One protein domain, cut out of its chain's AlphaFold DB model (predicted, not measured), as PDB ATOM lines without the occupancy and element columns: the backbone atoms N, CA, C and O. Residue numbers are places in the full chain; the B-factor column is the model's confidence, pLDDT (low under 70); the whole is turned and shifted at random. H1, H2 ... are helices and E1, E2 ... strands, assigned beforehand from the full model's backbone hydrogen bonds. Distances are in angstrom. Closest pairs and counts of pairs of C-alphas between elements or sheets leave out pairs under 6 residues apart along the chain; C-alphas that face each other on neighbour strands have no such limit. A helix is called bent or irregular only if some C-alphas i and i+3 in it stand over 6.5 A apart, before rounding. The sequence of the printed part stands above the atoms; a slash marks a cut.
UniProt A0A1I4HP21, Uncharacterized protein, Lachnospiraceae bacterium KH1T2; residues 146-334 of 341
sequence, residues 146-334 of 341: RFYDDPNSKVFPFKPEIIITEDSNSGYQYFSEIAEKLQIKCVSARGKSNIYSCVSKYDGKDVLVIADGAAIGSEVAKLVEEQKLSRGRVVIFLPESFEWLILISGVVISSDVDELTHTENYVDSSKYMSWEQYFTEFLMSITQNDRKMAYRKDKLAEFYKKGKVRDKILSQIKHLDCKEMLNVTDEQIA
ATOM      1  N   ARG A 146     202.202 258.367 205.447       53.03
ATOM      2  CA  ARG A 146     203.602 258.278 205.898       53.03
ATOM      3  C   ARG A 146     203.894 256.914 206.510       53.03
ATOM      4  O   ARG A 146     204.870 256.288 206.126       53.03
ATOM      5  N   PHE A 147     203.010 256.407 207.367       50.91
ATOM      6  CA  PHE A 147     203.132 255.053 207.920       50.91
ATOM      7  C   PHE A 147     202.596 253.964 206.982       50.91
ATOM      8  O   PHE A 147     203.100 252.843 207.005       50.91
ATOM      9  N   TYR A 148     201.586 254.280 206.172       47.75
ATOM     10  CA  TYR A 148     200.787 253.299 205.452       47.75
ATOM     11  C   TYR A 148     200.951 253.500 203.947       47.75
ATOM     12  O   TYR A 148     200.459 254.483 203.394       47.75
ATOM     13  N   ASP A 149     201.591 252.550 203.267       40.81
ATOM     14  CA  ASP A 149     201.235 252.351 201.870       40.81
ATOM     15  C   ASP A 149     199.845 251.715 201.840       40.81
ATOM     16  O   ASP A 149     199.712 250.544 202.200       40.81
ATOM     17  N   ASP A 150     198.828 252.497 201.459       47.16
ATOM     18  CA  ASP A 150     197.423 252.065 201.425       47.16
ATOM     19  C   ASP A 150     196.888 251.756 202.853       47.16
ATOM     20  O   ASP A 150     197.651 251.380 203.740       47.16
ATOM     21  N   PRO A 151     195.592 251.916 203.191       46.69
ATOM     22  CA  PRO A 151     195.085 251.731 204.553       46.69
ATOM     23  C   PRO A 151     195.003 250.239 204.935       46.69
ATOM     24  O   PRO A 151     193.986 249.762 205.444       46.69
ATOM     25  N   ASN A 152     196.065 249.465 204.707       54.38
ATOM     26  CA  ASN A 152     196.173 248.094 205.156       54.38
ATOM     27  C   ASN A 152     196.551 248.066 206.641       54.38
ATOM     28  O   ASN A 152     197.693 247.830 207.037       54.38
ATOM     29  N   SER A 153     195.542 248.274 207.484       56.75
ATOM     30  CA  SER A 153     195.639 248.176 208.943       56.75
ATOM     31  C   SER A 153     196.188 246.833 209.447       56.75
ATOM     32  O   SER A 153     196.599 246.758 210.600       56.75
ATOM     33  N   LYS A 154     196.251 245.790 208.600       59.78
ATOM     34  CA  LYS A 154     196.805 244.469 208.944       59.78
ATOM     35  C   LYS A 154     198.321 244.458 209.145       59.78
ATOM     36  O   LYS A 154     198.826 243.508 209.727       59.78
ATOM     37  N   VAL A 155     199.036 245.469 208.651       62.88
ATOM     38  CA  VAL A 155     200.498 245.592 208.826       62.88
ATOM     39  C   VAL A 155     200.848 246.102 210.233       62.88
ATOM     40  O   VAL A 155     202.010 246.105 210.632       62.88
ATOM     41  N   PHE A 156     199.838 246.504 211.012       67.75
ATOM     42  CA  PHE A 156     200.018 247.112 212.318       67.75
ATOM     43  C   PHE A 156     199.497 246.228 213.462       67.75
ATOM     44  O   PHE A 156     198.466 245.570 213.314       67.75
ATOM     45  N   PRO A 157     200.166 246.257 214.627       73.38
ATOM     46  CA  PRO A 157     201.312 247.113 214.934       73.38
ATOM     47  C   PRO A 157     202.612 246.560 214.304       73.38
ATOM     48  O   PRO A 157     202.824 245.350 214.244       73.38
ATOM     49  N   PHE A 158     203.439 247.449 213.741       81.50
ATOM     50  CA  PHE A 158     204.582 247.059 212.906       81.50
ATOM     51  C   PHE A 158     205.766 246.620 213.774       81.50
ATOM     52  O   PHE A 158     206.087 247.291 214.761       81.50
ATOM     53  N   LYS A 159     206.431 245.524 213.388       86.56
ATOM     54  CA  LYS A 159     207.595 244.952 214.082       86.56
ATOM     55  C   LYS A 159     208.817 244.987 213.163       86.56
ATOM     56  O   LYS A 159     208.956 244.093 212.335       86.56
ATOM     57  N   PRO A 160     209.694 245.998 213.275       90.69
ATOM     58  CA  PRO A 160     210.862 246.085 212.411       90.69
ATOM     59  C   PRO A 160     211.905 245.018 212.753       90.69
ATOM     60  O   PRO A 160     212.235 244.817 213.919       90.69
ATOM     61  N   GLU A 161     212.512 244.424 211.730       93.56
ATOM     62  CA  GLU A 161     213.795 243.719 211.842       93.56
ATOM     63  C   GLU A 161     214.975 244.703 211.810       93.56
ATOM     64  O   GLU A 161     216.079 244.388 212.269       93.56
ATOM     65  N   ILE A 162     214.773 245.886 211.214       95.06
ATOM     66  CA  ILE A 162     215.809 246.903 211.023       95.06
ATOM     67  C   ILE A 162     215.219 248.303 211.182       95.06
ATOM     68  O   ILE A 162     214.191 248.626 210.591       95.06
ATOM     69  N   ILE A 163     215.917 249.159 211.927       95.81
ATOM     70  CA  ILE A 163     215.648 250.596 212.003       95.81
ATOM     71  C   ILE A 163     216.721 251.345 211.207       95.81
ATOM     72  O   ILE A 163     217.918 251.176 211.444       95.81
ATOM     73  N   ILE A 164     216.301 252.201 210.282       96.50
ATOM     74  CA  ILE A 164     217.161 253.123 209.539       96.50
ATOM     75  C   ILE A 164     216.850 254.538 210.012       96.50
ATOM     76  O   ILE A 164     215.710 254.978 209.932       96.50
ATOM     77  N   THR A 165     217.864 255.258 210.475       95.69
ATOM     78  CA  THR A 165     217.762 256.677 210.850       95.69
ATOM     79  C   THR A 165     218.453 257.555 209.813       95.69
ATOM     80  O   THR A 165     219.395 257.104 209.155       95.69
ATOM     81  N   GLU A 166     217.995 258.795 209.642       92.00
ATOM     82  CA  GLU A 166     218.596 259.733 208.688       92.00
ATOM     83  C   GLU A 166     220.063 260.043 209.015       92.00
ATOM     84  O   GLU A 166     220.946 259.802 208.189       92.00
ATOM     85  N   ASP A 167     220.337 260.572 210.205       90.31
ATOM     86  CA  ASP A 167     221.663 261.022 210.622       90.31
ATOM     87  C   ASP A 167     222.288 260.080 211.664       90.31
ATOM     88  O   ASP A 167     221.813 258.966 211.876       90.31
ATOM     89  N   SER A 168     223.433 260.456 212.236       91.12
ATOM     90  CA  SER A 168     224.137 259.674 213.264       91.12
ATOM     91  C   SER A 168     224.146 260.359 214.636       91.12
ATOM     92  O   SER A 168     225.034 260.096 215.449       91.12
ATOM     93  N   ASN A 169     223.207 261.272 214.874       94.31
ATOM     94  CA  ASN A 169     223.178 262.138 216.048       94.31
ATOM     95  C   ASN A 169     222.265 261.555 217.140       94.31
ATOM     96  O   ASN A 169     222.136 260.339 217.294       94.31
ATOM     97  N   SER A 170     221.667 262.422 217.946       95.19
ATOM     98  CA  SER A 170     220.771 262.099 219.052       95.19
ATOM     99  C   SER A 170     219.654 261.115 218.692       95.19
ATOM    100  O   SER A 170     219.452 260.152 219.432       95.19
ATOM    101  N   GLY A 171     218.980 261.295 217.551       95.56
ATOM    102  CA  GLY A 171     217.947 260.369 217.080       95.56
ATOM    103  C   GLY A 171     218.501 258.959 216.874       95.56
ATOM    104  O   GLY A 171     217.969 257.995 217.421       95.56
ATOM    105  N   TYR A 172     219.636 258.831 216.181       97.00
ATOM    106  CA  TYR A 172     220.325 257.549 216.021       97.00
ATOM    107  C   TYR A 172     220.747 256.931 217.360       97.00
ATOM    108  O   TYR A 172     220.536 255.737 217.569       97.00
ATOM    109  N   GLN A 173     221.296 257.721 218.287       97.38
ATOM    110  CA  GLN A 173     221.695 257.235 219.617       97.38
ATOM    111  C   GLN A 173     220.497 256.694 220.407       97.38
ATOM    112  O   GLN A 173     220.614 255.673 221.082       97.38
ATOM    113  N   TYR A 174     219.346 257.356 220.305       97.00
ATOM    114  CA  TYR A 174     218.106 256.924 220.937       97.00
ATOM    115  C   TYR A 174     217.560 255.626 220.329       97.00
ATOM    116  O   TYR A 174     217.286 254.666 221.051       97.00
ATOM    117  N   PHE A 175     217.431 255.561 219.002       95.81
ATOM    118  CA  PHE A 175     216.895 254.374 218.332       95.81
ATOM    119  C   PHE A 175     217.854 253.184 218.355       95.81
ATOM    120  O   PHE A 175     217.391 252.047 218.344       95.81
ATOM    121  N   SER A 176     219.165 253.418 218.452       95.94
ATOM    122  CA  SER A 176     220.149 252.347 218.646       95.94
ATOM    123  C   SER A 176     219.974 251.652 219.993       95.94
ATOM    124  O   SER A 176     219.987 250.428 220.032       95.94
ATOM    125  N   GLU A 177     219.726 252.405 221.070       94.56
ATOM    126  CA  GLU A 177     219.426 251.834 222.393       94.56
ATOM    127  C   GLU A 177     218.155 250.971 222.353       94.56
ATOM    128  O   GLU A 177     218.105 249.877 222.915       94.56
ATOM    129  N   ILE A 178     217.110 251.449 221.670       92.94
ATOM    130  CA  ILE A 178     215.871 250.681 221.501       92.94
ATOM    131  C   ILE A 178     216.143 249.406 220.705       92.94
ATOM    132  O   ILE A 178     215.723 248.330 221.119       92.94
ATOM    133  N   ALA A 179     216.856 249.516 219.585       93.31
ATOM    134  CA  ALA A 179     217.171 248.382 218.731       93.31
ATOM    135  C   ALA A 179     218.010 247.321 219.455       93.31
ATOM    136  O   ALA A 179     217.720 246.137 219.321       93.31
ATOM    137  N   GLU A 180     218.988 247.733 220.268       92.38
ATOM    138  CA  GLU A 180     219.798 246.826 221.087       92.38
ATOM    139  C   GLU A 180     218.927 246.024 222.059       92.38
ATOM    140  O   GLU A 180     219.042 244.799 222.125       92.38
ATOM    141  N   LYS A 181     217.987 246.685 222.746       88.19
ATOM    142  CA  LYS A 181     217.033 246.006 223.637       88.19
ATOM    143  C   LYS A 181     216.094 245.059 222.898       88.19
ATOM    144  O   LYS A 181     215.779 243.990 223.407       88.19
ATOM    145  N   LEU A 182     215.671 245.430 221.695       88.12
ATOM    146  CA  LEU A 182     214.837 244.586 220.837       88.12
ATOM    147  C   LEU A 182     215.634 243.491 220.108       88.12
ATOM    148  O   LEU A 182     215.029 242.676 219.420       88.12
ATOM    149  N   GLN A 183     216.965 243.469 220.242       91.00
ATOM    150  CA  GLN A 183     217.872 242.580 219.510       91.00
ATOM    151  C   GLN A 183     217.743 242.690 217.979       91.00
ATOM    152  O   GLN A 183     217.924 241.714 217.251       91.00
ATOM    153  N   ILE A 184     217.463 243.897 217.483       93.81
ATOM    154  CA  ILE A 184     217.370 244.215 216.053       93.81
ATOM    155  C   ILE A 184     218.480 245.178 215.629       93.81
ATOM    156  O   ILE A 184     219.193 245.759 216.450       93.81
ATOM    157  N   LYS A 185     218.647 245.374 214.319       95.25
ATOM    158  CA  LYS A 185     219.700 246.250 213.794       95.25
ATOM    159  C   LYS A 185     219.220 247.701 213.717       95.25
ATOM    160  O   LYS A 185     218.180 247.966 213.128       95.25
ATOM    161  N   CYS A 186     220.022 248.651 214.201       96.88
ATOM    162  CA  CYS A 186     219.858 250.074 213.884       96.88
ATOM    163  C   CYS A 186     221.020 250.569 213.017       96.88
ATOM    164  O   CYS A 186     222.188 250.317 213.327       96.88
ATOM    165  N   VAL A 187     220.719 251.277 211.930       97.00
ATOM    166  CA  VAL A 187     221.722 251.877 211.046       97.00
ATOM    167  C   VAL A 187     221.427 253.345 210.774       97.00
ATOM    168  O   VAL A 187     220.279 253.765 210.669       97.00
ATOM    169  N   SER A 188     222.492 254.121 210.621       96.19
ATOM    170  CA  SER A 188     222.424 255.502 210.154       96.19
ATOM    171  C   SER A 188     222.643 255.553 208.642       96.19
ATOM    172  O   SER A 188     223.593 254.950 208.131       96.19
ATOM    173  N   ALA A 189     221.793 256.290 207.927       94.94
ATOM    174  CA  ALA A 189     221.973 256.601 206.513       94.94
ATOM    175  C   ALA A 189     223.044 257.684 206.282       94.94
ATOM    176  O   ALA A 189     223.591 257.786 205.185       94.94
ATOM    177  N   ARG A 190     223.410 258.448 207.321       92.81
ATOM    178  CA  ARG A 190     224.365 259.568 207.255       92.81
ATOM    179  C   ARG A 190     223.925 260.654 206.264       92.81
ATOM    180  O   ARG A 190     224.724 261.130 205.459       92.81
ATOM    181  N   GLY A 191     222.649 261.018 206.330       90.25
ATOM    182  CA  GLY A 191     222.008 262.083 205.563       90.25
ATOM    183  C   GLY A 191     220.862 261.587 204.678       90.25
ATOM    184  O   GLY A 191     220.905 260.477 204.142       90.25
ATOM    185  N   LYS A 192     219.853 262.446 204.479       88.31
ATOM    186  CA  LYS A 192     218.624 262.141 203.724       88.31
ATOM    187  C   LYS A 192     218.832 261.475 202.364       88.31
ATOM    188  O   LYS A 192     218.186 260.471 202.075       88.31
ATOM    189  N   SER A 193     219.771 261.963 201.552       88.31
ATOM    190  CA  SER A 193     219.988 261.449 200.189       88.31
ATOM    191  C   SER A 193     220.502 260.003 200.141       88.31
ATOM    192  O   SER A 193     220.441 259.365 199.094       88.31
ATOM    193  N   ASN A 194     220.977 259.457 201.267       92.81
ATOM    194  CA  ASN A 194     221.465 258.082 201.359       92.81
ATOM    195  C   ASN A 194     220.397 257.089 201.838       92.81
ATOM    196  O   ASN A 194     220.615 255.883 201.706       92.81
ATOM    197  N   ILE A 195     219.263 257.557 202.379       93.00
ATOM    198  CA  ILE A 195     218.243 256.700 203.009       93.00
ATOM    199  C   ILE A 195     217.773 255.618 202.038       93.00
ATOM    200  O   ILE A 195     217.835 254.440 202.377       93.00
ATOM    201  N   TYR A 196     217.396 256.001 200.815       91.25
ATOM    202  CA  TYR A 196     216.943 255.062 199.786       91.25
ATOM    203  C   TYR A 196     217.975 253.951 199.538       91.25
ATOM    204  O   TYR A 196     217.662 252.768 199.619       91.25
ATOM    205  N   SER A 197     219.247 254.322 199.349       92.06
ATOM    206  CA  SER A 197     220.327 253.351 199.135       92.06
ATOM    207  C   SER A 197     220.556 252.418 200.330       92.06
ATOM    208  O   SER A 197     221.040 251.301 200.155       92.06
ATOM    209  N   CYS A 198     220.243 252.866 201.551       93.75
ATOM    210  CA  CYS A 198     220.303 252.030 202.742       93.75
ATOM    211  C   CYS A 198     219.118 251.069 202.822       93.75
ATOM    212  O   CYS A 198     219.342 249.915 203.170       93.75
ATOM    213  N   VAL A 199     217.905 251.509 202.471       93.12
ATOM    214  CA  VAL A 199     216.713 250.646 202.414       93.12
ATOM    215  C   VAL A 199     216.943 249.490 201.441       93.12
ATOM    216  O   VAL A 199     216.827 248.336 201.841       93.12
ATOM    217  N   SER A 200     217.412 249.769 200.219       90.44
ATOM    218  CA  SER A 200     217.622 248.734 199.194       90.44
ATOM    219  C   SER A 200     218.663 247.663 199.567       90.44
ATOM    220  O   SER A 200     218.679 246.589 198.973       90.44
ATOM    221  N   LYS A 201     219.546 247.912 200.548       93.50
ATOM    222  CA  LYS A 201     220.506 246.901 201.052       93.50
ATOM    223  C   LYS A 201     219.852 245.830 201.920       93.50
ATOM    224  O   LYS A 201     220.487 244.817 202.205       93.50
ATOM    225  N   TYR A 202     218.627 246.075 202.369       93.06
ATOM    226  CA  TYR A 202     217.863 245.190 203.234       93.06
ATOM    227  C   TYR A 202     216.591 244.715 202.543       93.06
ATOM    228  O   TYR A 202     215.555 244.555 203.185       93.06
ATOM    229  N   ASP A 203     216.679 244.478 201.232       88.06
ATOM    230  CA  ASP A 203     215.579 243.888 200.487       88.06
ATOM    231  C   ASP A 203     215.104 242.594 201.163       88.06
ATOM    232  O   ASP A 203     215.880 241.767 201.654       88.06
ATOM    233  N   GLY A 204     213.789 242.464 201.236       88.06
ATOM    234  CA  GLY A 204     213.124 241.355 201.884       88.06
ATOM    235  C   GLY A 204     213.012 241.415 203.412       88.06
ATOM    236  O   GLY A 204     212.406 240.497 203.962       88.06
ATOM    237  N   LYS A 205     213.535 242.451 204.081       93.12
ATOM    238  CA  LYS A 205     213.420 242.662 205.536       93.12
ATOM    239  C   LYS A 205     212.308 243.635 205.904       93.12
ATOM    240  O   LYS A 205     211.995 244.527 205.120       93.12
ATOM    241  N   ASP A 206     211.788 243.506 207.123       92.12
ATOM    242  CA  ASP A 206     210.880 244.502 207.696       92.12
ATOM    243  C   ASP A 206     211.686 245.714 208.202       92.12
ATOM    244  O   ASP A 206     212.406 245.649 209.202       92.12
ATOM    245  N   VAL A 207     211.607 246.828 207.473       93.31
ATOM    246  CA  VAL A 207     212.426 248.030 207.669       93.31
ATOM    247  C   VAL A 207     211.566 249.195 208.151       93.31
ATOM    248  O   VAL A 207     210.651 249.633 207.459       93.31
ATOM    249  N   LEU A 208     211.923 249.769 209.301       92.38
ATOM    250  CA  LEU A 208     211.417 251.062 209.757       92.38
ATOM    251  C   LEU A 208     212.417 252.166 209.405       92.38
ATOM    252  O   LEU A 208     213.529 252.191 209.928       92.38
ATOM    253  N   VAL A 209     212.011 253.109 208.565       93.00
ATOM    254  CA  VAL A 209     212.769 254.331 208.274       93.00
ATOM    255  C   VAL A 209     212.281 255.451 209.184       93.00
ATOM    256  O   VAL A 209     211.086 255.714 209.240       93.00
ATOM    257  N   ILE A 210     213.195 256.143 209.861       92.31
ATOM    258  CA  ILE A 210     212.915 257.313 210.696       92.31
ATOM    259  C   ILE A 210     213.775 258.476 210.213       92.31
ATOM    260  O   ILE A 210     215.004 258.378 210.194       92.31
ATOM    261  N   ALA A 211     213.141 259.574 209.820       91.94
ATOM    262  CA  ALA A 211     213.846 260.724 209.267       91.94
ATOM    263  C   ALA A 211     213.108 262.042 209.511       91.94
ATOM    264  O   ALA A 211     211.908 262.037 209.783       91.94
ATOM    265  N   ASP A 212     213.813 263.165 209.388       91.19
ATOM    266  CA  ASP A 212     213.270 264.469 209.757       91.19
ATOM    267  C   ASP A 212     212.330 264.989 208.660       91.19
ATOM    268  O   ASP A 212     212.724 265.516 207.613       91.19
ATOM    269  N   GLY A 213     211.030 264.860 208.921       89.12
ATOM    270  CA  GLY A 213     209.931 265.298 208.068       89.12
ATOM    271  C   GLY A 213     210.019 266.773 207.686       89.12
ATOM    272  O   GLY A 213     209.663 267.128 206.562       89.12
ATOM    273  N   ALA A 214     210.566 267.616 208.567       86.50
ATOM    274  CA  ALA A 214     210.728 269.044 208.319       86.50
ATOM    275  C   ALA A 214     211.719 269.380 207.188       86.50
ATOM    276  O   ALA A 214     211.684 270.513 206.706       86.50
ATOM    277  N   ALA A 215     212.587 268.446 206.767       86.81
ATOM    278  CA  ALA A 215     213.672 268.722 205.817       86.81
ATOM    279  C   ALA A 215     213.929 267.631 204.751       86.81
ATOM    280  O   ALA A 215     214.815 267.804 203.898       86.81
ATOM    281  N   ILE A 216     213.175 266.528 204.774       86.75
ATOM    282  CA  ILE A 216     213.331 265.376 203.867       86.75
ATOM    283  C   ILE A 216     212.570 265.501 202.536       86.75
ATOM    284  O   ILE A 216     212.652 264.607 201.695       86.75
ATOM    285  N   GLY A 217     211.833 266.586 202.294       84.69
ATOM    286  CA  GLY A 217     210.868 266.664 201.193       84.69
ATOM    287  C   GLY A 217     211.402 266.324 199.786       84.69
ATOM    288  O   GLY A 217     210.631 265.864 198.942       84.69
ATOM    289  N   SER A 218     212.706 266.485 199.521       85.69
ATOM    290  CA  SER A 218     213.337 266.097 198.244       85.69
ATOM    291  C   SER A 218     213.419 264.592 198.007       85.69
ATOM    292  O   SER A 218     213.486 264.171 196.855       85.69
ATOM    293  N   GLU A 219     213.390 263.786 199.066       88.56
ATOM    294  CA  GLU A 219     213.583 262.334 198.999       88.56
ATOM    295  C   GLU A 219     212.279 261.545 199.190       88.56
ATOM    296  O   GLU A 219     212.205 260.377 198.803       88.56
ATOM    297  N   VAL A 220     211.229 262.173 199.742       88.06
ATOM    298  CA  VAL A 220     209.978 261.493 200.135       88.06
ATOM    299  C   VAL A 220     209.344 260.720 198.987       88.06
ATOM    300  O   VAL A 220     208.898 259.598 199.196       88.06
ATOM    301  N   ALA A 221     209.316 261.278 197.776       85.56
ATOM    302  CA  ALA A 221     208.669 260.618 196.645       85.56
ATOM    303  C   ALA A 221     209.279 259.245 196.337       85.56
ATOM    304  O   ALA A 221     208.539 258.279 196.172       85.56
ATOM    305  N   LYS A 222     210.617 259.152 196.330       87.19
ATOM    306  CA  LYS A 222     211.335 257.888 196.117       87.19
ATOM    307  C   LYS A 222     211.109 256.914 197.265       87.19
ATOM    308  O   LYS A 222     210.944 255.726 197.028       87.19
ATOM    309  N   LEU A 223     211.101 257.407 198.505       86.81
ATOM    310  CA  LEU A 223     210.875 256.555 199.672       86.81
ATOM    311  C   LEU A 223     209.452 255.987 199.683       86.81
ATOM    312  O   LEU A 223     209.283 254.799 199.910       86.81
ATOM    313  N   VAL A 224     208.438 256.799 199.384       84.75
ATOM    314  CA  VAL A 224     207.039 256.345 199.302       84.75
ATOM    315  C   VAL A 224     206.832 255.370 198.138       84.75
ATOM    316  O   VAL A 224     206.045 254.434 198.252       84.75
ATOM    317  N   GLU A 225     207.531 255.551 197.017       85.06
ATOM    318  CA  GLU A 225     207.537 254.566 195.928       85.06
ATOM    319  C   GLU A 225     208.171 253.236 196.367       85.06
ATOM    320  O   GLU A 225     207.596 252.176 196.133       85.06
ATOM    321  N   GLU A 226     209.295 253.275 197.084       86.38
ATOM    322  CA  GLU A 226     209.916 252.078 197.663       86.38
ATOM    323  C   GLU A 226     208.987 251.386 198.671       86.38
ATOM    324  O   GLU A 226     208.809 250.168 198.641       86.38
ATOM    325  N   GLN A 227     208.322 252.171 199.524       84.44
ATOM    326  CA  GLN A 227     207.313 251.688 200.463       84.44
ATOM    327  C   GLN A 227     206.218 250.901 199.739       84.44
ATOM    328  O   GLN A 227     205.911 249.772 200.132       84.44
ATOM    329  N   LYS A 228     205.715 251.453 198.627       82.75
ATOM    330  CA  LYS A 228     204.724 250.823 197.746       82.75
ATOM    331  C   LYS A 228     205.171 249.488 197.186       82.75
ATOM    332  O   LYS A 228     204.456 248.486 197.232       82.75
ATOM    333  N   LEU A 229     206.383 249.465 196.652       85.56
ATOM    334  CA  LEU A 229     206.945 248.271 196.035       85.56
ATOM    335  C   LEU A 229     207.245 247.175 197.070       85.56
ATOM    336  O   LEU A 229     207.132 245.991 196.749       85.56
ATOM    337  N   SER A 230     207.531 247.558 198.318       84.31
ATOM    338  CA  SER A 230     207.847 246.636 199.416       84.31
ATOM    339  C   SER A 230     206.658 245.811 199.932       84.31
ATOM    340  O   SER A 230     206.861 244.870 200.704       84.31
ATOM    341  N   ARG A 231     205.419 246.146 199.536       81.62
ATOM    342  CA  ARG A 231     204.175 245.477 199.975       81.62
ATOM    343  C   ARG A 231     204.028 245.399 201.502       81.62
ATOM    344  O   ARG A 231     203.630 244.366 202.040       81.62
ATOM    345  N   GLY A 232     204.356 246.492 202.191       79.44
ATOM    346  CA  GLY A 232     204.209 246.627 203.644       79.44
ATOM    347  C   GLY A 232     205.421 246.192 204.472       79.44
ATOM    348  O   GLY A 232     205.328 246.193 205.695       79.44
ATOM    349  N   ARG A 233     206.549 245.840 203.840       87.06
ATOM    350  CA  ARG A 233     207.805 245.543 204.553       87.06
ATOM    351  C   ARG A 233     208.585 246.794 204.930       87.06
ATOM    352  O   ARG A 233     209.293 246.801 205.926       87.06
ATOM    353  N   VAL A 234     208.462 247.861 204.151       88.75
ATOM    354  CA  VAL A 234     209.048 249.159 204.479       88.75
ATOM    355  C   VAL A 234     207.961 250.031 205.096       88.75
ATOM    356  O   VAL A 234     206.875 250.178 204.538       88.75
ATOM    357  N   VAL A 235     208.260 250.624 206.246       86.94
ATOM    358  CA  VAL A 235     207.423 251.624 206.917       86.94
ATOM    359  C   VAL A 235     208.247 252.884 207.106       86.94
ATOM    360  O   VAL A 235     209.395 252.824 207.547       86.94
ATOM    361  N   ILE A 236     207.666 254.034 206.774       87.69
ATOM    362  CA  ILE A 236     208.336 255.325 206.889       87.69
ATOM    363  C   ILE A 236     207.709 256.102 208.046       87.69
ATOM    364  O   ILE A 236     206.498 256.196 208.202       87.69
ATOM    365  N   PHE A 237     208.544 256.688 208.888       88.00
ATOM    366  CA  PHE A 237     208.113 257.578 209.944       88.00
ATOM    367  C   PHE A 237     208.842 258.910 209.819       88.00
ATOM    368  O   PHE A 237     210.060 258.986 209.971       88.00
ATOM    369  N   LEU A 238     208.073 259.960 209.526       89.12
ATOM    370  CA  LEU A 238     208.571 261.317 209.309       89.12
ATOM    371  C   LEU A 238     208.008 262.266 210.379       89.12
ATOM    372  O   LEU A 238     207.056 262.998 210.092       89.12
ATOM    373  N   PRO A 239     208.522 262.229 211.624       89.69
ATOM    374  CA  PRO A 239     208.247 263.275 212.610       89.69
ATOM    375  C   PRO A 239     208.816 264.617 212.130       89.69
ATOM    376  O   PRO A 239     209.669 264.630 211.252       89.69
ATOM    377  N   GLU A 240     208.426 265.748 212.728       90.62
ATOM    378  CA  GLU A 240     209.087 267.032 212.416       90.62
ATOM    379  C   GLU A 240     210.606 266.944 212.594       90.62
ATOM    380  O   GLU A 240     211.367 267.401 211.746       90.62
ATOM    381  N   SER A 241     211.019 266.347 213.711       93.62
ATOM    382  CA  SER A 241     212.400 266.032 214.069       93.62
ATOM    383  C   SER A 241     212.425 265.102 215.281       93.62
ATOM    384  O   SER A 241     211.399 264.918 215.952       93.62
ATOM    385  N   PHE A 242     213.592 264.563 215.631       95.56
ATOM    386  CA  PHE A 242     213.755 263.868 216.910       95.56
ATOM    387  C   PHE A 242     213.567 264.798 218.124       95.56
ATOM    388  O   PHE A 242     212.972 264.400 219.125       95.56
ATOM    389  N   GLU A 243     214.010 266.053 218.048       96.56
ATOM    390  CA  GLU A 243     213.844 267.021 219.140       96.56
ATOM    391  C   GLU A 243     212.377 267.338 219.392       96.56
ATOM    392  O   GLU A 243     211.933 267.392 220.539       96.56
ATOM    393  N   TRP A 244     211.605 267.469 218.315       95.31
ATOM    394  CA  TRP A 244     210.161 267.601 218.410       95.31
ATOM    395  C   TRP A 244     209.527 266.396 219.111       95.31
ATOM    396  O   TRP A 244     208.710 266.601 220.003       95.31
ATOM    397  N   LEU A 245     209.951 265.156 218.811       94.25
ATOM    398  CA  LEU A 245     209.464 263.958 219.518       94.25
ATOM    399  C   LEU A 245     209.728 264.012 221.025       94.25
ATOM    400  O   LEU A 245     208.860 263.630 221.811       94.25
ATOM    401  N   ILE A 246     210.902 264.495 221.443       96.38
ATOM    402  CA  ILE A 246     211.201 264.702 222.865       96.38
ATOM    403  C   ILE A 246     210.223 265.715 223.463       96.38
ATOM    404  O   ILE A 246     209.637 265.446 224.513       96.38
ATOM    405  N   LEU A 247     210.021 266.854 222.802       96.12
ATOM    406  CA  LEU A 247     209.156 267.926 223.291       96.12
ATOM    407  C   LEU A 247     207.696 267.462 223.420       96.12
ATOM    408  O   LEU A 247     207.122 267.552 224.505       96.12
ATOM    409  N   ILE A 248     207.124 266.870 222.365       93.88
ATOM    410  CA  ILE A 248     205.726 266.412 222.378       93.88
ATOM    411  C   ILE A 248     205.484 265.217 223.307       93.88
ATOM    412  O   ILE A 248     204.350 264.959 223.694       93.88
ATOM    413  N   SER A 249     206.533 264.495 223.714       94.06
ATOM    414  CA  SER A 249     206.397 263.384 224.665       94.06
ATOM    415  C   SER A 249     206.070 263.816 226.096       94.06
ATOM    416  O   SER A 249     205.746 262.973 226.941       94.06
ATOM    417  N   GLY A 250     206.181 265.110 226.398       94.56
ATOM    418  CA  GLY A 250     205.866 265.631 227.720       94.56
ATOM    419  C   GLY A 250     206.946 265.362 228.780       94.56
ATOM    420  O   GLY A 250     206.664 265.442 229.976       94.56
ATOM    421  N   VAL A 251     208.152 264.920 228.387       94.56
ATOM    422  CA  VAL A 251     209.210 264.501 229.337       94.56
ATOM    423  C   VAL A 251     210.084 265.650 229.834       94.56
ATOM    424  O   VAL A 251     210.737 265.497 230.863       94.56
ATOM    425  N   VAL A 252     210.099 266.774 229.113       93.00
ATOM    426  CA  VAL A 252     210.864 267.983 229.466       93.00
ATOM    427  C   VAL A 252     209.929 269.133 229.835       93.00
ATOM    428  O   VAL A 252     210.121 269.787 230.854       93.00
ATOM    429  N   ILE A 253     208.902 269.356 229.017       89.56
ATOM    430  CA  ILE A 253     207.853 270.366 229.196       89.56
ATOM    431  C   ILE A 253     206.491 269.738 228.906       89.56
ATOM    432  O   ILE A 253     206.445 268.612 228.421       89.56
ATOM    433  N   SER A 254     205.392 270.442 229.188       82.06
ATOM    434  CA  SER A 254     204.055 269.991 228.771       82.06
ATOM    435  C   SER A 254     203.974 269.845 227.244       82.06
ATOM    436  O   SER A 254     204.527 270.671 226.521       82.06
ATOM    437  N   SER A 255     203.269 268.821 226.754       77.00
ATOM    438  CA  SER A 255     203.049 268.592 225.315       77.00
ATOM    439  C   SER A 255     202.129 269.629 224.672       77.00
ATOM    440  O   SER A 255     202.174 269.819 223.461       77.00
ATOM    441  N   ASP A 256     201.306 270.294 225.482       77.56
ATOM    442  CA  ASP A 256     200.213 271.156 225.017       77.56
ATOM    443  C   ASP A 256     200.621 272.636 224.974       77.56
ATOM    444  O   ASP A 256     199.772 273.527 224.982       77.56
ATOM    445  N   VAL A 257     201.928 272.908 224.983       85.88
ATOM    446  CA  VAL A 257     202.436 274.272 224.826       85.88
ATOM    447  C   VAL A 257     202.193 274.762 223.399       85.88
ATOM    448  O   VAL A 257     202.304 274.007 222.427       85.88
ATOM    449  N   ASP A 258     201.858 276.042 223.286       86.50
ATOM    450  CA  ASP A 258     201.439 276.681 222.037       86.50
ATOM    451  C   ASP A 258     202.537 276.610 220.959       86.50
ATOM    452  O   ASP A 258     202.258 276.440 219.775       86.50
ATOM    453  N   GLU A 259     203.807 276.615 221.369       88.56
ATOM    454  CA  GLU A 259     204.980 276.486 220.503       88.56
ATOM    455  C   GLU A 259     205.024 275.167 219.715       88.56
ATOM    456  O   GLU A 259     205.658 275.104 218.656       88.56
ATOM    457  N   LEU A 260     204.374 274.109 220.214       87.88
ATOM    458  CA  LEU A 260     204.339 272.788 219.572       87.88
ATOM    459  C   LEU A 260     203.090 272.587 218.708       87.88
ATOM    460  O   LEU A 260     203.141 271.827 217.741       87.88
ATOM    461  N   THR A 261     201.978 273.242 219.048       84.50
ATOM    462  CA  THR A 261     200.694 273.117 218.336       84.50
ATOM    463  C   THR A 261     200.516 274.178 217.250       84.50
ATOM    464  O   THR A 261     199.871 273.917 216.234       84.50
ATOM    465  N   HIS A 262     201.125 275.347 217.442       89.50
ATOM    466  CA  HIS A 262     201.074 276.512 216.565       89.50
ATOM    467  C   HIS A 262     202.483 277.019 216.230       89.50
ATOM    468  O   HIS A 262     202.755 278.221 216.236       89.50
ATOM    469  N   THR A 263     203.395 276.089 215.928       92.69
ATOM    470  CA  THR A 263     204.820 276.346 215.668       92.69
ATOM    471  C   THR A 263     205.068 277.447 214.637       92.69
ATOM    472  O   THR A 263     206.017 278.221 214.785       92.69
ATOM    473  N   GLU A 264     204.208 277.595 213.626       92.88
ATOM    474  CA  GLU A 264     204.326 278.669 212.636       92.88
ATOM    475  C   GLU A 264     204.387 280.069 213.265       92.88
ATOM    476  O   GLU A 264     205.015 280.957 212.699       92.88
ATOM    477  N   ASN A 265     203.782 280.269 214.439       93.31
ATOM    478  CA  ASN A 265     203.726 281.556 215.130       93.31
ATOM    479  C   ASN A 265     204.995 281.874 215.935       93.31
ATOM    480  O   ASN A 265     205.110 282.976 216.464       93.31
ATOM    481  N   TYR A 266     205.947 280.942 216.006       93.06
ATOM    482  CA  TYR A 266     207.173 281.076 216.798       93.06
ATOM    483  C   TYR A 266     208.444 280.953 215.957       93.06
ATOM    484  O   TYR A 266     209.493 281.487 216.324       93.06
ATOM    485  N   VAL A 267     208.365 280.276 214.809       92.50
ATOM    486  CA  VAL A 267     209.518 280.083 213.929       92.50
ATOM    487  C   VAL A 267     209.687 281.277 212.998       92.50
ATOM    488  O   VAL A 267     208.881 281.500 212.096       92.50
ATOM    489  N   ASP A 268     210.785 282.011 213.170       92.19
ATOM    490  CA  ASP A 268     211.178 283.051 212.224       92.19
ATOM    491  C   ASP A 268     211.955 282.475 211.035       92.19
ATOM    492  O   ASP A 268     213.076 281.986 211.192       92.19
ATOM    493  N   SER A 269     211.387 282.605 209.833       87.12
ATOM    494  CA  SER A 269     212.004 282.139 208.586       87.12
ATOM    495  C   SER A 269     213.372 282.755 208.283       87.12
ATOM    496  O   SER A 269     214.145 282.146 207.554       87.12
ATOM    497  N   SER A 270     213.679 283.950 208.810       89.31
ATOM    498  CA  SER A 270     215.010 284.557 208.643       89.31
ATOM    499  C   SER A 270     216.078 283.910 209.521       89.31
ATOM    500  O   SER A 270     217.263 284.057 209.233       89.31
ATOM    501  N   LYS A 271     215.673 283.228 210.598       91.44
ATOM    502  CA  LYS A 271     216.579 282.579 211.547       91.44
ATOM    503  C   LYS A 271     216.670 281.075 211.310       91.44
ATOM    504  O   LYS A 271     217.758 280.510 211.403       91.44
ATOM    505  N   TYR A 272     215.540 280.437 211.015       91.25
ATOM    506  CA  TYR A 272     215.442 278.988 210.904       91.25
ATOM    507  C   TYR A 272     214.950 278.575 209.521       91.25
ATOM    508  O   TYR A 272     213.867 278.956 209.078       91.25
ATOM    509  N   MET A 273     215.737 277.730 208.864       87.00
ATOM    510  CA  MET A 273     215.405 277.152 207.565       87.00
ATOM    511  C   MET A 273     214.429 275.986 207.644       87.00
ATOM    512  O   MET A 273     213.750 275.691 206.664       87.00
ATOM    513  N   SER A 274     214.380 275.323 208.794       90.19
ATOM    514  CA  SER A 274     213.463 274.232 209.087       90.19
ATOM    515  C   SER A 274     213.014 274.328 210.541       90.19
ATOM    516  O   SER A 274     213.695 274.903 211.393       90.19
ATOM    517  N   TRP A 275     211.862 273.733 210.845       93.44
ATOM    518  CA  TRP A 275     211.364 273.668 212.219       93.44
ATOM    519  C   TRP A 275     212.255 272.809 213.127       93.44
ATOM    520  O   TRP A 275     212.343 273.081 214.318       93.44
ATOM    521  N   GLU A 276     212.995 271.845 212.574       92.75
ATOM    522  CA  GLU A 276     214.017 271.071 213.293       92.75
ATOM    523  C   GLU A 276     215.059 271.981 213.974       92.75
ATOM    524  O   GLU A 276     215.398 271.771 215.140       92.75
ATOM    525  N   GLN A 277     215.534 273.027 213.283       93.62
ATOM    526  CA  GLN A 277     216.501 273.972 213.854       93.62
ATOM    527  C   GLN A 277     215.905 274.732 215.041       93.62
ATOM    528  O   GLN A 277     216.565 274.880 216.070       93.62
ATOM    529  N   TYR A 278     214.643 275.152 214.918       95.00
ATOM    530  CA  TYR A 278     213.917 275.795 216.008       95.00
ATOM    531  C   TYR A 278     213.743 274.854 217.202       95.00
ATOM    532  O   TYR A 278     214.109 275.218 218.316       95.00
ATOM    533  N   PHE A 279     213.245 273.632 216.989       96.19
ATOM    534  CA  PHE A 279     213.037 272.669 218.073       96.19
ATOM    535  C   PHE A 279     214.346 272.262 218.746       96.19
ATOM    536  O   PHE A 279     214.370 272.088 219.963       96.19
ATOM    537  N   THR A 280     215.438 272.170 217.985       96.25
ATOM    538  CA  THR A 280     216.777 271.936 218.534       96.25
ATOM    539  C   THR A 280     217.192 273.068 219.465       96.25
ATOM    540  O   THR A 280     217.535 272.808 220.618       96.25
ATOM    541  N   GLU A 281     217.129 274.320 219.004       96.38
ATOM    542  CA  GLU A 281     217.500 275.472 219.831       96.38
ATOM    543  C   GLU A 281     216.583 275.603 221.057       96.38
ATOM    544  O   GLU A 281     217.062 275.794 222.177       96.38
ATOM    545  N   PHE A 282     215.275 275.420 220.869       96.06
ATOM    546  CA  PHE A 282     214.288 275.482 221.940       96.06
ATOM    547  C   PHE A 282     214.551 274.417 223.010       96.06
ATOM    548  O   PHE A 282     214.694 274.758 224.186       96.06
ATOM    549  N   LEU A 283     214.722 273.149 222.620       96.88
ATOM    550  CA  LEU A 283     215.010 272.053 223.545       96.88
ATOM    551  C   LEU A 283     216.340 272.256 224.289       96.88
ATOM    552  O   LEU A 283     216.419 272.000 225.493       96.88
ATOM    553  N   MET A 284     217.378 272.754 223.611       96.75
ATOM    554  CA  MET A 284     218.640 273.119 224.266       96.75
ATOM    555  C   MET A 284     218.423 274.222 225.309       96.75
ATOM    556  O   MET A 284     218.892 274.097 226.439       96.75
ATOM    557  N   SER A 285     217.670 275.271 224.966       95.75
ATOM    558  CA  SER A 285     217.452 276.425 225.844       95.75
ATOM    559  C   SER A 285     216.711 276.071 227.138       95.75
ATOM    560  O   SER A 285     217.094 276.533 228.215       95.75
ATOM    561  N   ILE A 286     215.692 275.209 227.062       95.25
ATOM    562  CA  ILE A 286     214.872 274.833 228.223       95.25
ATOM    563  C   ILE A 286     215.549 273.774 229.106       95.25
ATOM    564  O   ILE A 286     215.222 273.659 230.283       95.25
ATOM    565  N   THR A 287     216.515 273.018 228.572       96.50
ATOM    566  CA  THR A 287     217.226 271.959 229.316       96.50
ATOM    567  C   THR A 287     218.605 272.374 229.828       96.50
ATOM    568  O   THR A 287     219.180 271.661 230.649       96.50
ATOM    569  N   GLN A 288     219.139 273.526 229.404       94.19
ATOM    570  CA  GLN A 288     220.525 273.944 229.678       94.19
ATOM    571  C   GLN A 288     220.916 273.954 231.167       94.19
ATOM    572  O   GLN A 288     222.072 273.702 231.504       94.19
ATOM    573  N   ASN A 289     219.959 274.226 232.061       93.06
ATOM    574  CA  ASN A 289     220.205 274.365 233.497       93.06
ATOM    575  C   ASN A 289     220.083 273.046 234.276       93.06
ATOM    576  O   ASN A 289     220.451 272.999 235.450       93.06
ATOM    577  N   ASP A 290     219.606 271.967 233.650       93.75
ATOM    578  CA  ASP A 290     219.559 270.644 234.270       93.75
ATOM    579  C   ASP A 290     220.585 269.725 233.614       93.75
ATOM    580  O   ASP A 290     220.374 269.151 232.551       93.75
ATOM    581  N   ARG A 291     221.706 269.517 234.306       91.25
ATOM    582  CA  ARG A 291     222.814 268.686 233.823       91.25
ATOM    583  C   ARG A 291     222.411 267.243 233.483       91.25
ATOM    584  O   ARG A 291     223.124 266.599 232.717       91.25
ATOM    585  N   LYS A 292     221.327 266.707 234.057       93.12
ATOM    586  CA  LYS A 292     220.875 265.333 233.793       93.12
ATOM    587  C   LYS A 292     220.120 265.224 232.473       93.12
ATOM    588  O   LYS A 292     220.288 264.218 231.786       93.12
ATOM    589  N   MET A 293     219.318 266.233 232.133       94.50
ATOM    590  CA  MET A 293     218.517 266.262 230.903       94.50
ATOM    591  C   MET A 293     219.031 267.250 229.853       94.50
ATOM    592  O   MET A 293     218.415 267.362 228.806       94.50
ATOM    593  N   ALA A 294     220.145 267.947 230.091       96.56
ATOM    594  CA  ALA A 294     220.726 268.895 229.146       96.56
ATOM    595  C   ALA A 294     220.862 268.267 227.754       96.56
ATOM    596  O   ALA A 294     221.603 267.296 227.555       96.56
ATOM    597  N   TYR A 295     220.124 268.822 226.797       97.75
ATOM    598  CA  TYR A 295     220.068 268.294 225.450       97.75
ATOM    599  C   TYR A 295     221.285 268.725 224.638       97.75
ATOM    600  O   TYR A 295     221.684 269.891 224.645       97.75
ATOM    601  N   ARG A 296     221.860 267.778 223.897       95.62
ATOM    602  CA  ARG A 296     222.893 268.044 222.899       95.62
ATOM    603  C   ARG A 296     222.659 267.165 221.676       95.62
ATOM    604  O   ARG A 296     222.574 265.946 221.807       95.62
ATOM    605  N   LYS A 297     222.599 267.788 220.494       94.19
ATOM    606  CA  LYS A 297     222.372 267.102 219.209       94.19
ATOM    607  C   LYS A 297     223.425 266.016 218.958       94.19
ATOM    608  O   LYS A 297     223.090 264.898 218.593       94.19
ATOM    609  N   ASP A 298     224.694 266.325 219.219       95.12
ATOM    610  CA  ASP A 298     225.839 265.436 218.993       95.12
ATOM    611  C   ASP A 298     225.935 264.283 220.007       95.12
ATOM    612  O   ASP A 298     226.517 263.235 219.718       95.12
ATOM    613  N   LYS A 299     225.377 264.453 221.210       95.50
ATOM    614  CA  LYS A 299     225.516 263.495 222.309       95.50
ATOM    615  C   LYS A 299     224.292 263.505 223.216       95.50
ATOM    616  O   LYS A 299     224.195 264.312 224.141       95.50
ATOM    617  N   LEU A 300     223.395 262.551 222.994       96.75
ATOM    618  CA  LEU A 300     222.164 262.428 223.757       96.75
ATOM    619  C   LEU A 300     222.451 262.035 225.213       96.75
ATOM    620  O   LEU A 300     223.188 261.085 225.488       96.75
ATOM    621  N   ALA A 301     221.834 262.745 226.157       96.31
ATOM    622  CA  ALA A 301     221.934 262.417 227.572       96.31
ATOM    623  C   ALA A 301     221.276 261.060 227.893       96.31
ATOM    624  O   ALA A 301     220.220 260.717 227.362       96.31
ATOM    625  N   GLU A 302     221.858 260.319 228.842       95.69
ATOM    626  CA  GLU A 302     221.328 259.033 229.333       95.69
ATOM    627  C   GLU A 302     219.880 259.117 229.830       95.69
ATOM    628  O   GLU A 302     219.148 258.131 229.766       95.69
ATOM    629  N   PHE A 303     219.466 260.294 230.307       96.00
ATOM    630  CA  PHE A 303     218.099 260.581 230.731       96.00
ATOM    631  C   PHE A 303     217.062 260.176 229.675       96.00
ATOM    632  O   PHE A 303     216.073 259.528 230.006       96.00
ATOM    633  N   TYR A 304     217.326 260.481 228.402       96.75
ATOM    634  CA  TYR A 304     216.390 260.222 227.306       96.75
ATOM    635  C   TYR A 304     216.315 258.749 226.898       96.75
ATOM    636  O   TYR A 304     215.366 258.349 226.237       96.75
ATOM    637  N   LYS A 305     217.290 257.929 227.299       94.31
ATOM    638  CA  LYS A 305     217.427 256.531 226.865       94.31
ATOM    639  C   LYS A 305     216.870 255.514 227.866       94.31
ATOM    640  O   LYS A 305     216.867 254.318 227.592       94.31
ATOM    641  N   LYS A 306     216.386 255.958 229.034       91.00
ATOM    642  CA  LYS A 306     216.076 255.066 230.165       91.00
ATOM    643  C   LYS A 306     214.614 255.082 230.598       91.00
ATOM    644  O   LYS A 306     213.980 256.132 230.696       91.00
ATOM    645  N   GLY A 307     214.131 253.885 230.945       89.12
ATOM    646  CA  GLY A 307     212.854 253.631 231.616       89.12
ATOM    647  C   GLY A 307     211.677 254.400 231.020       89.12
ATOM    648  O   GLY A 307     211.544 254.528 229.806       89.12
ATOM    649  N   LYS A 308     210.860 254.988 231.900       91.31
ATOM    650  CA  LYS A 308     209.631 255.697 231.516       91.31
ATOM    651  C   LYS A 308     209.853 256.874 230.557       91.31
ATOM    652  O   LYS A 308     208.930 257.210 229.821       91.31
ATOM    653  N   VAL A 309     211.025 257.519 230.572       94.38
ATOM    654  CA  VAL A 309     211.328 258.647 229.669       94.38
ATOM    655  C   VAL A 309     211.462 258.144 228.237       94.38
ATOM    656  O   VAL A 309     210.762 258.643 227.356       94.38
ATOM    657  N   ARG A 310     212.272 257.097 228.028       94.31
ATOM    658  CA  ARG A 310     212.354 256.376 226.750       94.31
ATOM    659  C   ARG A 310     210.960 255.951 226.294       94.31
ATOM    660  O   ARG A 310     210.533 256.278 225.195       94.31
ATOM    661  N   ASP A 311     210.196 255.290 227.155       91.12
ATOM    662  CA  ASP A 311     208.895 254.739 226.750       91.12
ATOM    663  C   ASP A 311     207.887 255.824 226.342       91.12
ATOM    664  O   ASP A 311     207.102 255.627 225.411       91.12
ATOM    665  N   LYS A 312     207.933 256.995 226.994       93.38
ATOM    666  CA  LYS A 312     207.120 258.162 226.630       93.38
ATOM    667  C   LYS A 312     207.502 258.745 225.273       93.38
ATOM    668  O   LYS A 312     206.599 259.034 224.486       93.38
ATOM    669  N   ILE A 313     208.792 258.881 224.970       94.31
ATOM    670  CA  ILE A 313     209.255 259.361 223.657       94.31
ATOM    671  C   ILE A 313     208.863 258.354 222.571       94.31
ATOM    672  O   ILE A 313     208.247 258.725 221.575       94.31
ATOM    673  N   LEU A 314     209.121 257.063 222.795       91.00
ATOM    674  CA  LEU A 314     208.769 256.005 221.845       91.00
ATOM    675  C   LEU A 314     207.260 255.928 221.588       91.00
ATOM    676  O   LEU A 314     206.835 255.654 220.471       91.00
ATOM    677  N   SER A 315     206.438 256.221 222.600       88.94
ATOM    678  CA  SER A 315     204.980 256.209 222.465       88.94
ATOM    679  C   SER A 315     204.410 257.248 221.503       88.94
ATOM    680  O   SER A 315     203.256 257.109 221.095       88.94
ATOM    681  N   GLN A 316     205.204 258.253 221.128       87.88
ATOM    682  CA  GLN A 316     204.811 259.236 220.119       87.88
ATOM    683  C   GLN A 316     204.831 258.647 218.702       87.88
ATOM    684  O   GLN A 316     204.143 259.150 217.813       87.88
ATOM    685  N   ILE A 317     205.556 257.543 218.493       84.19
ATOM    686  CA  ILE A 317     205.546 256.784 217.242       84.19
ATOM    687  C   ILE A 317     204.348 255.843 217.271       84.19
ATOM    688  O   ILE A 317     204.428 254.686 217.694       84.19
ATOM    689  N   LYS A 318     203.193 256.373 216.873       73.69
ATOM    690  CA  LYS A 318     201.953 255.597 216.830       73.69
ATOM    691  C   LYS A 318     202.143 254.375 215.922       73.69
ATOM    692  O   LYS A 318     202.790 254.462 214.887       73.69
ATOM    693  N   HIS A 319     201.554 253.250 216.321       74.00
ATOM    694  CA  HIS A 319     201.530 251.991 215.564       74.00
ATOM    695  C   HIS A 319     202.846 251.197 215.474       74.00
ATOM    696  O   HIS A 319     202.891 250.167 214.802       74.00
ATOM    697  N   LEU A 320     203.886 251.596 216.203       76.94
ATOM    698  CA  LEU A 320     205.094 250.791 216.370       76.94
ATOM    699  C   LEU A 320     204.937 249.805 217.547       76.94
ATOM    700  O   LEU A 320     204.734 250.243 218.684       76.94
ATOM    701  N   ASP A 321     205.050 248.491 217.304       71.12
ATOM    702  CA  ASP A 321     204.946 247.467 218.363       71.12
ATOM    703  C   ASP A 321     206.276 247.229 219.090       71.12
ATOM    704  O   ASP A 321     206.873 246.156 219.026       71.12
ATOM    705  N   CYS A 322     206.785 248.252 219.770       67.69
ATOM    706  CA  CYS A 322     208.007 248.102 220.563       67.69
ATOM    707  C   CYS A 322     207.741 248.031 222.070       67.69
ATOM    708  O   CYS A 322     208.623 247.626 222.821       67.69
ATOM    709  N   LYS A 323     206.549 248.414 222.545       64.00
ATOM    710  CA  LYS A 323     206.266 248.516 223.987       64.00
ATOM    711  C   LYS A 323     206.155 247.159 224.675       64.00
ATOM    712  O   LYS A 323     206.745 246.984 225.736       64.00
ATOM    713  N   GLU A 324     205.422 246.212 224.087       60.75
ATOM    714  CA  GLU A 324     205.309 244.863 224.658       60.75
ATOM    715  C   GLU A 324     206.669 244.161 224.661       60.75
ATOM    716  O   GLU A 324     207.063 243.578 225.668       60.75
ATOM    717  N   MET A 325     207.434 244.314 223.577       60.78
ATOM    718  CA  MET A 325     208.772 243.737 223.460       60.78
ATOM    719  C   MET A 325     209.743 244.302 224.507       60.78
ATOM    720  O   MET A 325     210.433 243.526 225.159       60.78
ATOM    721  N   LEU A 326     209.760 245.623 224.724       67.12
ATOM    722  CA  LEU A 326     210.655 246.265 225.697       67.12
ATOM    723  C   LEU A 326     210.344 245.883 227.151       67.12
ATOM    724  O   LEU A 326     211.278 245.737 227.940       67.12
ATOM    725  N   ASN A 327     209.066 245.707 227.506       64.81
ATOM    726  CA  ASN A 327     208.673 245.281 228.853       64.81
ATOM    727  C   ASN A 327     209.185 243.870 229.164       64.81
ATOM    728  O   ASN A 327     209.760 243.651 230.228       64.81
ATOM    729  N   VAL A 328     209.052 242.941 228.208       61.31
ATOM    730  CA  VAL A 328     209.575 241.573 228.341       61.31
ATOM    731  C   VAL A 328     211.096 241.587 228.513       61.31
ATOM    732  O   VAL A 328     211.621 240.883 229.374       61.31
ATOM    733  N   THR A 329     211.817 242.415 227.751       62.06
ATOM    734  CA  THR A 329     213.277 242.521 227.893       62.06
ATOM    735  C   THR A 329     213.682 243.089 229.255       62.06
ATOM    736  O   THR A 329     214.613 242.584 229.881       62.06
ATOM    737  N   ASP A 330     213.005 244.140 229.727       69.31
ATOM    738  CA  ASP A 330     213.337 244.782 231.001       69.31
ATOM    739  C   ASP A 330     213.044 243.832 232.195       69.31
ATOM    740  O   ASP A 330     213.838 243.789 233.138       69.31
ATOM    741  N   GLU A 331     211.994 242.999 232.126       67.19
ATOM    742  CA  GLU A 331     211.712 241.927 233.100       67.19
ATOM    743  C   GLU A 331     212.772 240.815 233.077       67.19
ATOM    744  O   GLU A 331     213.296 240.438 234.128       67.19
ATOM    745  N   GLN A 332     213.161 240.335 231.891       66.38
ATOM    746  CA  GLN A 332     214.214 239.323 231.738       66.38
ATOM    747  C   GLN A 332     215.567 239.810 232.279       66.38
ATOM    748  O   GLN A 332     216.281 239.061 232.948       66.38
ATOM    749  N   ILE A 333     215.917 241.079 232.037       67.81
ATOM    750  CA  ILE A 333     217.140 241.695 232.573       67.81
ATOM    751  C   ILE A 333     217.067 241.821 234.100       67.81
ATOM    752  O   ILE A 333     218.078 241.610 234.773       67.81
ATOM    753  N   ALA A 334     215.907 242.177 234.658       70.75
ATOM    754  CA  ALA A 334     215.721 242.267 236.104       70.75
ATOM    755  C   ALA A 334     215.864 240.892 236.780       70.75
ATOM    756  O   ALA A 334     216.601 240.782 237.759       70.75
TER     757      ALA A 334
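What this domain is: This is residues 146 to 334 of the 341 residues of an uncharacterized protein of Lachnospiraceae bacterium KH1T2 (UniProt A0A1I4HP21). A four-stranded parallel sheet with H1 over one face and H2 and H3 on the other makes three layers, and beyond the ends of its strands lies a second, loop-rich part with H4, H5 and H6. H7 and H8 lie past H1 and H4, and H9, which touches no helix, is the helix farthest out. The printed part has 189 residues, with four named strands and nine named helices in the order E1 H1 E2 H2 E3 H3 E4 H4 H5 H6 H7 H8 H9; the sheet's order is E2 E1 E3 E4, and the class is mixed, helices and strands. The whole is compact, with a radius of gyration of the C-alphas of 16.4 A and spans of 46 by 46 by 28 A.

How they stand to each other: E1, residues 162 to 165, is the parallel neighbour of E2, residues 185 to 188 (N 163 to O 185, 2.8 A), and of E3, residues 207 to 210 (N 208 to O 162, 2.8 A). E3 is the parallel neighbour of E4, residues 234 to 237 (N 237 to O 209, 2.7 A). H1, residues 170 to 181, is over E2 and E1 at a height over the sheet of 8.4 A, its closest C-alphas to E2 being Ser 176 and Cys 186, 5.3 A. E1, H1 and E2 form a strand-helix-strand unit, two parallel neighbour strands with a helix between, with a right-handed crossover. H2, residues 192 to 202, is on the opposite face at a height of 8.9 A; it is irregular, with C-alphas 193 and 196 7.1 A apart. E2, H2 and E3 form a split unit, with E1 between the strands, and its crossover is right-handed. H3, residues 220 to 229, makes a right-handed unit with E3 and E4, and only just touches H2, with 3 pairs of C-alphas within 8 A, the closest Tyr 196 and Leu 223, 6.3 A. The hub is H4, residues 242 to 248. It touches H6, residues 275 to 287, at a steep tilt of 63 degrees, the closest C-alphas being Glu 243 and Thr 280, 5.8 A. With 3 pairs each, it only just touches H5, residues 258 to 261 (Ile 248 and Leu 260, 7.1 A), and H8, residues 307 to 314 (Ile 246 and Ile 313, 5.7 A). H7, residues 302 to 305, only just touches H1, with 3 pairs, through residues 174 to 177 of H1 alone (Tyr 174 and Lys 305, 6.0 A). H9, residues 323 to 334, is close to H1 but not clearly touching (Lys 181 and Thr 329, 6.7 A). Every O i to N i+4 pair is within hydrogen-bond range in H1, H3, H4, H6, H8 and H9; H2 has 3 of 7, with 6 of 8 O i to N i+3 pairs, and H5 and H7 are too short for such a pair.

Where its parts are: E1 begins at C-alpha 162, (215.809, 246.903, 211.023). H1 spans 17.1 A, H2 17.0 A, H3 14.2 A and H6 18.2 A, H6 beginning at C-alpha 275, (211.364, 273.668, 212.219). H9 spans 16.6 A and ends at C-alpha 334, (215.721, 242.267, 236.104).

The domain as a whole: The two C-alphas farthest apart, those of Ser 270 and Gln 332, are 50.8 A apart. The printed part has no cut. The links H5 to H6 and H6 to H7 are long. The mean pLDDT of the printed part is 87.0, and residues 146 to 156 and 322 to 333 are under 70.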